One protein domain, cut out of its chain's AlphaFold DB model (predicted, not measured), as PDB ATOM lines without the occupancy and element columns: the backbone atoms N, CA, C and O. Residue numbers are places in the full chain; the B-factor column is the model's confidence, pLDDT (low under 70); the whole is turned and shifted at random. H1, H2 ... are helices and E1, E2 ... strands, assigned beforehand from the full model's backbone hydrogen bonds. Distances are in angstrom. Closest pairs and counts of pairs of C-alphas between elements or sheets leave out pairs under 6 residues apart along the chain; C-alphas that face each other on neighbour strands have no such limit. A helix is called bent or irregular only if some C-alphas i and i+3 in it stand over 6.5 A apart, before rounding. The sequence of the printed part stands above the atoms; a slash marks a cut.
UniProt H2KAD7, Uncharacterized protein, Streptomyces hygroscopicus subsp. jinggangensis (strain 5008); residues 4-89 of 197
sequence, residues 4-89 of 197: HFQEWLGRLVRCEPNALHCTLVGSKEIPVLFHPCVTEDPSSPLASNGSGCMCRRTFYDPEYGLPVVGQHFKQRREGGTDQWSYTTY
ATOM      1  N   HIS A   4      49.064  21.396 130.603       90.44
ATOM      2  CA  HIS A   4      47.713  20.817 130.543       90.44
ATOM      3  C   HIS A   4      46.616  21.872 130.386       90.44
ATOM      4  O   HIS A   4      45.695  21.711 129.593       90.44
ATOM      5  N   PHE A   5      46.744  22.995 131.095       90.19
ATOM      6  CA  PHE A   5      45.794  24.091 130.955       90.19
ATOM      7  C   PHE A   5      45.912  24.787 129.590       90.19
ATOM      8  O   PHE A   5      44.903  25.225 129.054       90.19
ATOM      9  N   GLN A   6      47.118  24.881 129.015       92.25
ATOM     10  CA  GLN A   6      47.301  25.410 127.656       92.25
ATOM     11  C   GLN A   6      46.723  24.476 126.593       92.25
ATOM     12  O   GLN A   6      46.078  24.952 125.667       92.25
ATOM     13  N   GLU A   7      46.924  23.165 126.733       94.38
ATOM     14  CA  GLU A   7      46.319  22.157 125.856       94.38
ATOM     15  C   GLU A   7      44.789  22.240 125.908       94.38
ATOM     16  O   GLU A   7      44.138  22.359 124.871       94.38
ATOM     17  N   TRP A   8      44.223  22.264 127.118       94.75
ATOM     18  CA  TRP A   8      42.786  22.428 127.320       94.75
ATOM     19  C   TRP A   8      42.265  23.746 126.735       94.75
ATOM     20  O   TRP A   8      41.285  23.742 125.996       94.75
ATOM     21  N   LEU A   9      42.935  24.870 127.001       95.19
ATOM     22  CA  LEU A   9      42.532  26.165 126.456       95.19
ATOM     23  C   LEU A   9      42.616  26.189 124.922       95.19
ATOM     24  O   LEU A   9      41.737  26.745 124.269       95.19
ATOM     25  N   GLY A  10      43.658  25.583 124.351       96.50
ATOM     26  CA  GLY A  10      43.910  25.558 122.913       96.50
ATOM     27  C   GLY A  10      42.876  24.766 122.110       96.50
ATOM     28  O   GLY A  10      42.726  25.031 120.919       96.50
ATOM     29  N   ARG A  11      42.144  23.837 122.742       96.69
ATOM     30  CA  ARG A  11      41.060  23.087 122.084       96.69
ATOM     31  C   ARG A  11      39.684  23.749 122.176       96.69
ATOM     32  O   ARG A  11      38.762  23.292 121.505       96.69
ATOM     33  N   LEU A  12      39.511  24.772 123.015       97.69
ATOM     34  CA  LEU A  12      38.204  25.397 123.208       97.69
ATOM     35  C   LEU A  12      37.740  26.107 121.937       97.69
ATOM     36  O   LEU A  12      38.490  26.858 121.311       97.69
ATOM     37  N   VAL A  13      36.467  25.927 121.597       97.94
ATOM     38  CA  VAL A  13      35.866  26.555 120.419       97.94
ATOM     39  C   VAL A  13      34.968  27.697 120.862       97.94
ATOM     40  O   VAL A  13      34.048  27.512 121.659       97.94
ATOM     41  N   ARG A  14      35.231  28.901 120.345       96.19
ATOM     42  CA  ARG A  14      34.404  30.081 120.622       96.19
ATOM     43  C   ARG A  14      32.987  29.869 120.085       96.19
ATOM     44  O   ARG A  14      32.820  29.412 118.958       96.19
ATOM     45  N   CYS A  15      31.981  30.243 120.868       95.88
ATOM     46  CA  CYS A  15      30.578  30.126 120.475       95.88
ATOM     47  C   CYS A  15      29.731  31.257 121.062       95.88
ATOM     48  O   CYS A  15      30.179  31.965 121.965       95.88
ATOM     49  N   GLU A  16      28.511  31.413 120.551       95.06
ATOM     50  CA  GLU A  16      27.519  32.316 121.138       95.06
ATOM     51  C   GLU A  16      27.053  31.805 122.515       95.06
ATOM     52  O   GLU A  16      26.915  30.588 122.706       95.06
ATOM     53  N   PRO A  17      26.777  32.701 123.481       95.25
ATOM     54  CA  PRO A  17      26.256  32.301 124.778       95.25
ATOM     55  C   PRO A  17      24.910  31.581 124.660       95.25
ATOM     56  O   PRO A  17      24.039  31.950 123.876       95.25
ATOM     57  N   ASN A  18      24.709  30.574 125.506       94.44
ATOM     58  CA  ASN A  18      23.454  29.827 125.596       94.44
ATOM     59  C   ASN A  18      23.082  29.550 127.064       94.44
ATOM     60  O   ASN A  18      23.786  29.967 127.990       94.44
ATOM     61  N   ALA A  19      21.982  28.826 127.282       94.75
ATOM     62  CA  ALA A  19      21.486  28.510 128.621       94.75
ATOM     63  C   ALA A  19      22.535  27.814 129.512       94.75
ATOM     64  O   ALA A  19      22.614  28.126 130.696       94.75
ATOM     65  N   LEU A  20      23.383  26.947 128.949       95.31
ATOM     66  CA  LEU A  20      24.434  26.240 129.692       95.31
ATOM     67  C   LEU A  20      25.584  27.161 130.131       95.31
ATOM     68  O   LEU A  20      26.240  26.898 131.127       95.31
ATOM     69  N   HIS A  21      25.832  28.269 129.432       97.19
ATOM     70  CA  HIS A  21      26.806  29.264 129.897       97.19
ATOM     71  C   HIS A  21      26.247  30.101 131.050       97.19
ATOM     72  O   HIS A  21      26.986  30.511 131.943       97.19
ATOM     73  N   CYS A  22      24.933  30.334 131.055       95.88
ATOM     74  CA  CYS A  22      24.266  31.105 132.102       95.88
ATOM     75  C   CYS A  22      24.333  30.408 133.468       95.88
ATOM     76  O   CYS A  22      24.278  31.082 134.491       95.88
ATOM     77  N   THR A  23      24.488  29.080 133.503       95.25
ATOM     78  CA  THR A  23      24.627  28.307 134.747       95.25
ATOM     79  C   THR A  23      26.031  28.382 135.361       95.25
ATOM     80  O   THR A  23      26.221  27.936 136.491       95.25
ATOM     81  N   LEU A  24      27.009  28.954 134.646       94.12
ATOM     82  CA  LEU A  24      28.389  29.140 135.110       94.12
ATOM     83  C   LEU A  24      28.656  30.526 135.713       94.12
ATOM     84  O   LEU A  24      29.769  30.790 136.167       94.12
ATOM     85  N   VAL A  25      27.670  31.424 135.704       93.62
ATOM     86  CA  VAL A  25      27.808  32.801 136.198       93.62
ATOM     87  C   VAL A  25      26.681  33.160 137.159       93.62
ATOM     88  O   VAL A  25      25.627  32.523 137.179       93.62
ATOM     89  N   GLY A  26      26.881  34.203 137.966       92.94
ATOM     90  CA  GLY A  26      25.808  34.724 138.807       92.94
ATOM     91  C   GLY A  26      24.669  35.307 137.964       92.94
ATOM     92  O   GLY A  26      24.896  35.866 136.894       92.94
ATOM     93  N   SER A  27      23.432  35.265 138.470       92.06
ATOM     94  CA  SER A  27      22.250  35.771 137.745       92.06
ATOM     95  C   SER A  27      22.386  37.227 137.280       92.06
ATOM     96  O   SER A  27      21.966  37.573 136.178       92.06
ATOM     97  N   LYS A  28      23.031  38.079 138.086       91.94
ATOM     98  CA  LYS A  28      23.315  39.487 137.753       91.94
ATOM     99  C   LYS A  28      24.358  39.660 136.643       91.94
ATOM    100  O   LYS A  28      24.457  40.737 136.068       91.94
ATOM    101  N   GLU A  29      25.143  38.628 136.365       91.38
ATOM    102  CA  GLU A  29      26.237  38.642 135.392       91.38
ATOM    103  C   GLU A  29      25.822  38.056 134.040       91.38
ATOM    104  O   GLU A  29      26.544  38.238 133.063       91.38
ATOM    105  N   ILE A  30      24.656  37.401 133.956       93.50
ATOM    106  CA  ILE A  30      24.126  36.816 132.715       93.50
ATOM    107  C   ILE A  30      24.120  37.826 131.554       93.50
ATOM    108  O   ILE A  30      24.621  37.466 130.488       93.50
ATOM    109  N   PRO A  31      23.652  39.086 131.711       91.62
ATOM    110  CA  PRO A  31      23.661  40.045 130.603       91.62
ATOM    111  C   PRO A  31      25.062  40.300 130.025       91.62
ATOM    112  O   PRO A  31      25.207  40.503 128.825       91.62
ATOM    113  N   VAL A  32      26.110  40.219 130.857       91.25
ATOM    114  CA  VAL A  32      27.506  40.461 130.451       91.25
ATOM    115  C   VAL A  32      28.015  39.404 129.468       91.25
ATOM    116  O   VAL A  32      28.925  39.696 128.701       91.25
ATOM    117  N   LEU A  33      27.433  38.198 129.450       93.06
ATOM    118  CA  LEU A  33      27.805  37.156 128.487       93.06
ATOM    119  C   LEU A  33      27.531  37.574 127.036       93.06
ATOM    120  O   LEU A  33      28.242  37.134 126.140       93.06
ATOM    121  N   PHE A  34      26.525  38.422 126.818       91.88
ATOM    122  CA  PHE A  34      26.031  38.803 125.491       91.88
ATOM    123  C   PHE A  34      26.630  40.115 124.973       91.88
ATOM    124  O   PHE A  34      26.248  40.594 123.906       91.88
ATOM    125  N   HIS A  35      27.540  40.732 125.725       90.81
ATOM    126  CA  HIS A  35      28.188  41.973 125.322       90.81
ATOM    127  C   HIS A  35      29.615  41.695 124.831       90.81
ATOM    128  O   HIS A  35      30.352  40.958 125.491       90.81
ATOM    129  N   PRO A  36      30.036  42.293 123.698       87.94
ATOM    130  CA  PRO A  36      31.373  42.080 123.158       87.94
ATOM    131  C   PRO A  36      32.434  42.605 124.122       87.94
ATOM    132  O   PRO A  36      32.192  43.523 124.912       87.94
ATOM    133  N   CYS A  37      33.643  42.061 124.050       86.56
ATOM    134  CA  CYS A  37      34.736  42.641 124.816       86.56
ATOM    135  C   CYS A  37      35.193  43.977 124.211       86.56
ATOM    136  O   CYS A  37      35.093  44.175 123.007       86.56
ATOM    137  N   VAL A  38      35.810  44.860 125.003       84.31
ATOM    138  CA  VAL A  38      36.390  46.129 124.502       84.31
ATOM    139  C   VAL A  38      37.464  45.916 123.433       84.31
ATOM    140  O   VAL A  38      37.703  46.779 122.594       84.31
ATOM    141  N   THR A  39      38.130  44.762 123.458       81.69
ATOM    142  CA  THR A  39      39.103  44.366 122.430       81.69
ATOM    143  C   THR A  39      38.461  44.016 121.088       81.69
ATOM    144  O   THR A  39      39.167  43.950 120.089       81.69
ATOM    145  N   GLU A  40      37.151  43.788 121.065       84.56
ATOM    146  CA  GLU A  40      36.359  43.429 119.883       84.56
ATOM    147  C   GLU A  40      35.494  44.603 119.435       84.56
ATOM    148  O   GLU A  40      35.398  44.880 118.245       84.56
ATOM    149  N   ASP A  41      34.923  45.320 120.401       85.81
ATOM    150  CA  ASP A  41      34.131  46.521 120.199       85.81
ATOM    151  C   ASP A  41      34.520  47.585 121.242       85.81
ATOM    152  O   ASP A  41      34.130  47.486 122.411       85.81
ATOM    153  N   PRO A  42      35.259  48.637 120.841       82.00
ATOM    154  CA  PRO A  42      35.628  49.735 121.732       82.00
ATOM    155  C   PRO A  42      34.440  50.475 122.362       82.00
ATOM    156  O   PRO A  42      34.624  51.135 123.383       82.00
ATOM    157  N   SER A  43      33.246  50.383 121.766       84.88
ATOM    158  CA  SER A  43      32.006  50.995 122.258       84.88
ATOM    159  C   SER A  43      31.179  50.076 123.162       84.88
ATOM    160  O   SER A  43      30.099  50.461 123.606       84.88
ATOM    161  N   SER A  44      31.699  48.880 123.462       84.62
ATOM    162  CA  SER A  44      31.037  47.893 124.309       84.62
ATOM    163  C   SER A  44      30.512  48.506 125.618       84.62
ATOM    164  O   SER A  44      31.247  49.244 126.283       84.62
ATOM    165  N   PRO A  45      29.306  48.118 126.082       83.38
ATOM    166  CA  PRO A  45      28.798  48.481 127.410       83.38
ATOM    167  C   PRO A  45      29.706  48.038 128.568       83.38
ATOM    168  O   PRO A  45      29.546  48.496 129.697       83.38
ATOM    169  N   LEU A  46      30.648  47.126 128.301       83.56
ATOM    170  CA  LEU A  46      31.630  46.619 129.260       83.56
ATOM    171  C   LEU A  46      32.902  47.472 129.319       83.56
ATOM    172  O   LEU A  46      33.809  47.174 130.104       83.56
ATOM    173  N   ALA A  47      32.990  48.508 128.479       80.69
ATOM    174  CA  ALA A  47      34.027  49.513 128.560       80.69
ATOM    175  C   ALA A  47      33.826  50.363 129.811       80.69
ATOM    176  O   ALA A  47      32.856  51.107 129.951       80.69
ATOM    177  N   SER A  48      34.793  50.309 130.717       73.69
ATOM    178  CA  SER A  48      34.873  51.277 131.798       73.69
ATOM    179  C   SER A  48      35.513  52.543 131.228       73.69
ATOM    180  O   SER A  48      36.682  52.492 130.840       73.69
ATOM    181  N   ASN A  49      34.767  53.658 131.168       61.38
ATOM    182  CA  ASN A  49      35.213  54.970 130.667       61.38
ATOM    183  C   ASN A  49      36.668  55.281 131.085       61.38
ATOM    184  O   ASN A  49      36.938  55.686 132.215       61.38
ATOM    185  N   GLY A  50      37.619  55.027 130.180       57.31
ATOM    186  CA  GLY A  50      39.054  55.282 130.365       57.31
ATOM    187  C   GLY A  50      39.826  54.370 131.336       57.31
ATOM    188  O   GLY A  50      40.997  54.644 131.582       57.31
ATOM    189  N   SER A  51      39.237  53.303 131.890       62.91
ATOM    190  CA  SER A  51      39.808  52.589 133.053       62.91
ATOM    191  C   SER A  51      40.020  51.079 132.885       62.91
ATOM    192  O   SER A  51      40.856  50.514 133.598       62.91
ATOM    193  N   GLY A  52      39.363  50.421 131.927       77.25
ATOM    194  CA  GLY A  52      39.499  48.974 131.756       77.25
ATOM    195  C   GLY A  52      38.283  48.292 131.143       77.25
ATOM    196  O   GLY A  52      37.409  48.956 130.591       77.25
ATOM    197  N   CYS A  53      38.226  46.969 131.268       87.06
ATOM    198  CA  CYS A  53      37.021  46.192 131.004       87.06
ATOM    199  C   CYS A  53      36.932  44.971 131.922       87.06
ATOM    200  O   CYS A  53      37.947  44.392 132.316       87.06
ATOM    201  N   MET A  54      35.699  44.573 132.217       88.12
ATOM    202  CA  MET A  54      35.378  43.270 132.781       88.12
ATOM    203  C   MET A  54      34.411  42.587 131.822       88.12
ATOM    204  O   MET A  54      33.204  42.821 131.876       88.12
ATOM    205  N   CYS A  55      34.966  41.813 130.891       90.88
ATOM    206  CA  CYS A  55      34.213  41.175 129.819       90.88
ATOM    207  C   CYS A  55      34.221  39.657 129.938       90.88
ATOM    208  O   CYS A  55      34.966  39.085 130.736       90.88
ATOM    209  N   ARG A  56      33.342  38.999 129.183       93.44
ATOM    210  CA  ARG A  56      33.253  37.543 129.151       93.44
ATOM    211  C   ARG A  56      33.274  37.045 127.716       93.44
ATOM    212  O   ARG A  56      32.846  37.739 126.801       93.44
ATOM    213  N   ARG A  57      33.799  35.840 127.534       94.75
ATOM    214  CA  ARG A  57      33.726  35.073 126.293       94.75
ATOM    215  C   ARG A  57      33.211  33.682 126.602       94.75
ATOM    216  O   ARG A  57      33.576  33.095 127.619       94.75
ATOM    217  N   THR A  58      32.391  33.169 125.704       96.62
ATOM    218  CA  THR A  58      31.810  31.836 125.785       96.62
ATOM    219  C   THR A  58      32.494  30.896 124.806       96.62
ATOM    220  O   THR A  58      32.817  31.260 123.670       96.62
ATOM    221  N   PHE A  59      32.743  29.681 125.271       97.75
ATOM    222  CA  PHE A  59      33.353  28.610 124.504       97.75
ATOM    223  C   PHE A  59      32.668  27.296 124.855       97.75
ATOM    224  O   PHE A  59      32.105  27.163 125.937       97.75
ATOM    225  N   TYR A  60      32.783  26.302 123.988       96.69
ATOM    226  CA  TYR A  60      32.525  24.923 124.377       96.69
ATOM    227  C   TYR A  60      33.807  24.104 124.271       96.69
ATOM    228  O   TYR A  60      34.669  24.355 123.424       96.69
ATOM    229  N   ASP A  61      33.924  23.124 125.156       95.56
ATOM    230  CA  ASP A  61      34.921  22.075 125.052       95.56
ATOM    231  C   ASP A  61      34.389  21.000 124.086       95.56
ATOM    232  O   ASP A  61      33.432  20.307 124.445       95.56
ATOM    233  N   PRO A  62      34.944  20.856 122.866       94.81
ATOM    234  CA  PRO A  62      34.424  19.915 121.872       94.81
ATOM    235  C   PRO A  62      34.554  18.460 122.313       94.81
ATOM    236  O   PRO A  62      33.798  17.616 121.846       94.81
ATOM    237  N   GLU A  63      35.485  18.177 123.220       92.50
ATOM    238  CA  GLU A  63      35.674  16.843 123.756       92.50
ATOM    239  C   GLU A  63      34.467  16.456 124.617       92.50
ATOM    240  O   GLU A  63      33.789  15.467 124.356       92.50
ATOM    241  N   TYR A  64      34.139  17.260 125.624       88.88
ATOM    242  CA  TYR A  64      33.123  16.890 126.617       88.88
ATOM    243  C   TYR A  64      31.753  17.537 126.381       88.88
ATOM    244  O   TYR A  64      30.824  17.297 127.147       88.88
ATOM    245  N   GLY A  65      31.618  18.380 125.355       91.12
ATOM    246  CA  GLY A  65      30.406  19.164 125.107       91.12
ATOM    247  C   GLY A  65      30.086  20.152 126.235       91.12
ATOM    248  O   GLY A  65      28.929  20.534 126.406       91.12
ATOM    249  N   LEU A  66      31.085  20.536 127.038       93.25
ATOM    250  CA  LEU A  66      30.883  21.345 128.241       93.25
ATOM    251  C   LEU A  66      30.969  22.844 127.929       93.25
ATOM    252  O   LEU A  66      31.846  23.253 127.163       93.25
ATOM    253  N   PRO A  67      30.094  23.675 128.528       96.81
ATOM    254  CA  PRO A  67      30.194  25.125 128.423       96.81
ATOM    255  C   PRO A  67      31.429  25.629 129.175       96.81
ATOM    256  O   PRO A  67      31.766  25.133 130.249       96.81
ATOM    257  N   VAL A  68      32.057  26.675 128.649       97.19
ATOM    258  CA  VAL A  68      33.170  27.373 129.291       97.19
ATOM    259  C   VAL A  68      32.937  28.874 129.201       97.19
ATOM    260  O   VAL A  68      32.680  29.426 128.130       97.19
ATOM    261  N   VAL A  69      33.072  29.563 130.330       97.44
ATOM    262  CA  VAL A  69      33.059  31.025 130.398       97.44
ATOM    263  C   VAL A  69      34.460  31.508 130.745       97.44
ATOM    264  O   VAL A  69      34.969  31.244 131.832       97.44
ATOM    265  N   GLY A  70      35.085  32.230 129.818       96.00
ATOM    266  CA  GLY A  70      36.298  32.998 130.071       96.00
ATOM    267  C   GLY A  70      35.934  34.400 130.549       96.00
ATOM    268  O   GLY A  70      35.254  35.127 129.831       96.00
ATOM    269  N   GLN A  71      36.387  34.799 131.731       94.19
ATOM    270  CA  GLN A  71      36.267  36.160 132.239       94.19
ATOM    271  C   GLN A  71      37.587  36.897 132.042       94.19
ATOM    272  O   GLN A  71      38.652  36.434 132.445       94.19
ATOM    273  N   HIS A  72      37.500  38.072 131.437       91.88
ATOM    274  CA  HIS A  72      38.629  38.944 131.170       91.88
ATOM    275  C   HIS A  72      38.547  40.172 132.048       91.88
ATOM    276  O   HIS A  72      37.539  40.881 132.058       91.88
ATOM    277  N   PHE A  73      39.634  40.436 132.751       88.75
ATOM    278  CA  PHE A  73      39.825  41.652 133.509       88.75
ATOM    279  C   PHE A  73      41.027  42.398 132.952       88.75
ATOM    280  O   PHE A  73      42.143  41.877 132.939       88.75
ATOM    281  N   LYS A  74      40.796  43.633 132.510       84.88
ATOM    282  CA  LYS A  74      41.849  44.511 132.013       84.88
ATOM    283  C   LYS A  74      41.799  45.855 132.709       84.88
ATOM    284  O   LYS A  74      40.767  46.515 132.664       84.88
ATOM    285  N   GLN A  75      42.919  46.301 133.267       82.44
ATOM    286  CA  GLN A  75      43.129  47.680 133.713       82.44
ATOM    287  C   GLN A  75      44.066  48.399 132.740       82.44
ATOM    288  O   GLN A  75      45.117  47.876 132.388       82.44
ATOM    289  N   ARG A  76      43.708  49.612 132.294       67.19
ATOM    290  CA  ARG A  76      44.447  50.339 131.235       67.19
ATOM    291  C   ARG A  76      45.478  51.362 131.755       67.19
ATOM    292  O   ARG A  76      45.784  52.318 131.051       67.19
ATOM    293  N   ARG A  77      45.989  51.205 132.982       65.94
ATOM    294  CA  ARG A  77      47.091  52.037 133.520       65.94
ATOM    295  C   ARG A  77      48.449  51.467 133.085       65.94
ATOM    296  O   ARG A  77      48.523  50.294 132.734       65.94
ATOM    297  N   GLU A  78      49.510  52.273 133.090       53.50
ATOM    298  CA  GLU A  78      50.884  51.785 132.880       53.50
ATOM    299  C   GLU A  78      51.198  50.701 133.932       53.50
ATOM    300  O   GLU A  78      50.999  50.927 135.125       53.50
ATOM    301  N   GLY A  79      51.573  49.493 133.496       60.03
ATOM    302  CA  GLY A  79      51.693  48.318 134.378       60.03
ATOM    303  C   GLY A  79      50.366  47.648 134.782       60.03
ATOM    304  O   GLY A  79      50.345  46.849 135.714       60.03
ATOM    305  N   GLY A  80      49.254  47.975 134.118       67.62
ATOM    306  CA  GLY A  80      47.931  47.425 134.412       67.62
ATOM    307  C   GLY A  80      47.805  45.922 134.141       67.62
ATOM    308  O   GLY A  80      48.415  45.377 133.222       67.62
ATOM    309  N   THR A  81      46.978  45.255 134.947       78.75
ATOM    310  CA  THR A  81      46.704  43.817 134.838       78.75
ATOM    311  C   THR A  81      45.841  43.515 133.614       78.75
ATOM    312  O   THR A  81      44.782  44.117 133.446       78.75
ATOM    313  N   ASP A  82      46.269  42.556 132.791       86.88
ATOM    314  CA  ASP A  82      45.483  41.930 131.722       86.88
ATOM    315  C   ASP A  82      45.415  40.426 132.030       86.88
ATOM    316  O   ASP A  82      46.416  39.715 131.925       86.88
ATOM    317  N   GLN A  83      44.271  39.964 132.535       89.06
ATOM    318  CA  GLN A  83      44.127  38.621 133.090       89.06
ATOM    319  C   GLN A  83      42.857  37.940 132.598       89.06
ATOM    320  O   GLN A  83      41.782  38.537 132.556       89.06
ATOM    321  N   TRP A  84      42.994  36.650 132.301       91.44
ATOM    322  CA  TRP A  84      41.882  35.751 132.034       91.44
ATOM    323  C   TRP A  84      41.736  34.726 133.156       91.44
ATOM    324  O   TRP A  84      42.726  34.153 133.619       91.44
ATOM    325  N   SER A  85      40.497  34.471 133.557       91.88
ATOM    326  CA  SER A  85      40.083  33.301 134.329       91.88
ATOM    327  C   SER A  85      39.034  32.529 133.538       91.88
ATOM    328  O   SER A  85      38.356  33.094 132.684       91.88
ATOM    329  N   TYR A  86      38.920  31.227 133.789       93.06
ATOM    330  CA  TYR A  86      38.006  30.357 133.059       93.06
ATOM    331  C   TYR A  86      37.220  29.509 134.046       93.06
ATOM    332  O   TYR A  86      37.777  29.006 135.022       93.06
ATOM    333  N   THR A  87      35.934  29.355 133.771       93.00
ATOM    334  CA  THR A  87      35.006  28.569 134.574       93.00
ATOM    335  C   THR A  87      34.289  27.593 133.656       93.00
ATOM    336  O   THR A  87      33.815  27.973 132.589       93.00
ATOM    337  N   THR A  88      34.244  26.333 134.065       93.31
ATOM    338  CA  THR A  88      33.596  25.227 133.355       93.31
ATOM    339  C   THR A  88      33.087  24.229 134.386       93.31
ATOM    340  O   THR A  88      33.499  24.263 135.549       93.31
ATOM    341  N   TYR A  89      32.236  23.308 133.952       88.88
ATOM    342  CA  TYR A  89      32.043  22.057 134.669       88.88
ATOM    343  C   TYR A  89      33.244  21.133 134.466       88.88
ATOM    344  O   TYR A  89      33.913  21.182 133.433       88.88
TER     345      TYR A  89
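This is residues 4 to 89 of the 197 residues of an uncharacterized protein of Streptomyces hygroscopicus subsp. jinggangensis (strain 5008) (UniProt H2KAD7). A long three-stranded sheet, E1, E2 and E3, makes the main wall, with the short helices H2 and H3 over one face and H1 on the opposite face, beside the strands near the turn from E1 to E2. Residues 13 to 14 and 47 to 48 add short pairings to E1. The printed part has 86 residues with three named helices and three named strands, in the order H1 H2 H3 E1 E2 E3; the sheet's order is E1 E2 E3, all antiparallel, and the class is mixed, helices and strands. The whole is compact, with a radius of gyration of the C-alphas of 13.3 A and spans of 39 by 28 by 20 A.

H1, residues 4 to 11, begins at C-alpha 4 at (47.713, 20.817, 130.543) and is 11.0 A long. H2 is residues 19 to 22, 5.2 A. H3, residues 27 to 34, is 13.2 A long and irregular: C-alphas 28 and 31 are 7.2 A apart. E1 is residues 52 to 61, 28.1 A, beginning at C-alpha 52 at (39.499, 48.974, 131.756). E2 is residues 66 to 75, 29.6 A. E3, residues 82 to 88, is 20.6 A long and ends at C-alpha 88 at (33.596, 25.227, 133.355).

The strands form a meander, each the antiparallel neighbour of the one before. E1 and E2 are a hairpin at 162 degrees, with N 57 and O 70 within hydrogen-bond range at 2.8 A. E2 and E3 are a hairpin at 161 degrees, with N 71 and O 85 at 2.8 A. The sheet is twisted, its C-alphas lying up to 4.1 A off the best plane. H3 is on the sheet over E1 at a height of 9.2 A and stands up from it at 49 degrees; the closest C-alphas are those of Leu 33 and Arg 56, 5.5 A. H2, on the same face, only just lies over E2, with 3 of its 4 C-alphas falling on it; the closest C-alphas are those of His 21 and Pro 67, 5.5 A. H2 and H3 are close but not clearly touching, with C-alphas 22 and 30 at 5.7 A. H1 is on the opposite face, only just over none of the strands, with 2 of its 8 C-alphas falling on E2; H1 and H3 are apart. Every O i to N i+4 pair is within range in H1; H3 has 0 of 4, but 4 of 5 O i to N i+3 pairs, and H2 is too short for an i+4 pair.

The C-alphas farthest apart, of Tyr 64 and Glu 78, are 39.7 A apart. The printed part has no cut, and the link from H3 to E1, 17 residues, is long. Mean pLDDT of the printed part is 88.4; residues 49 to 51 and 76 to 80 are under 70.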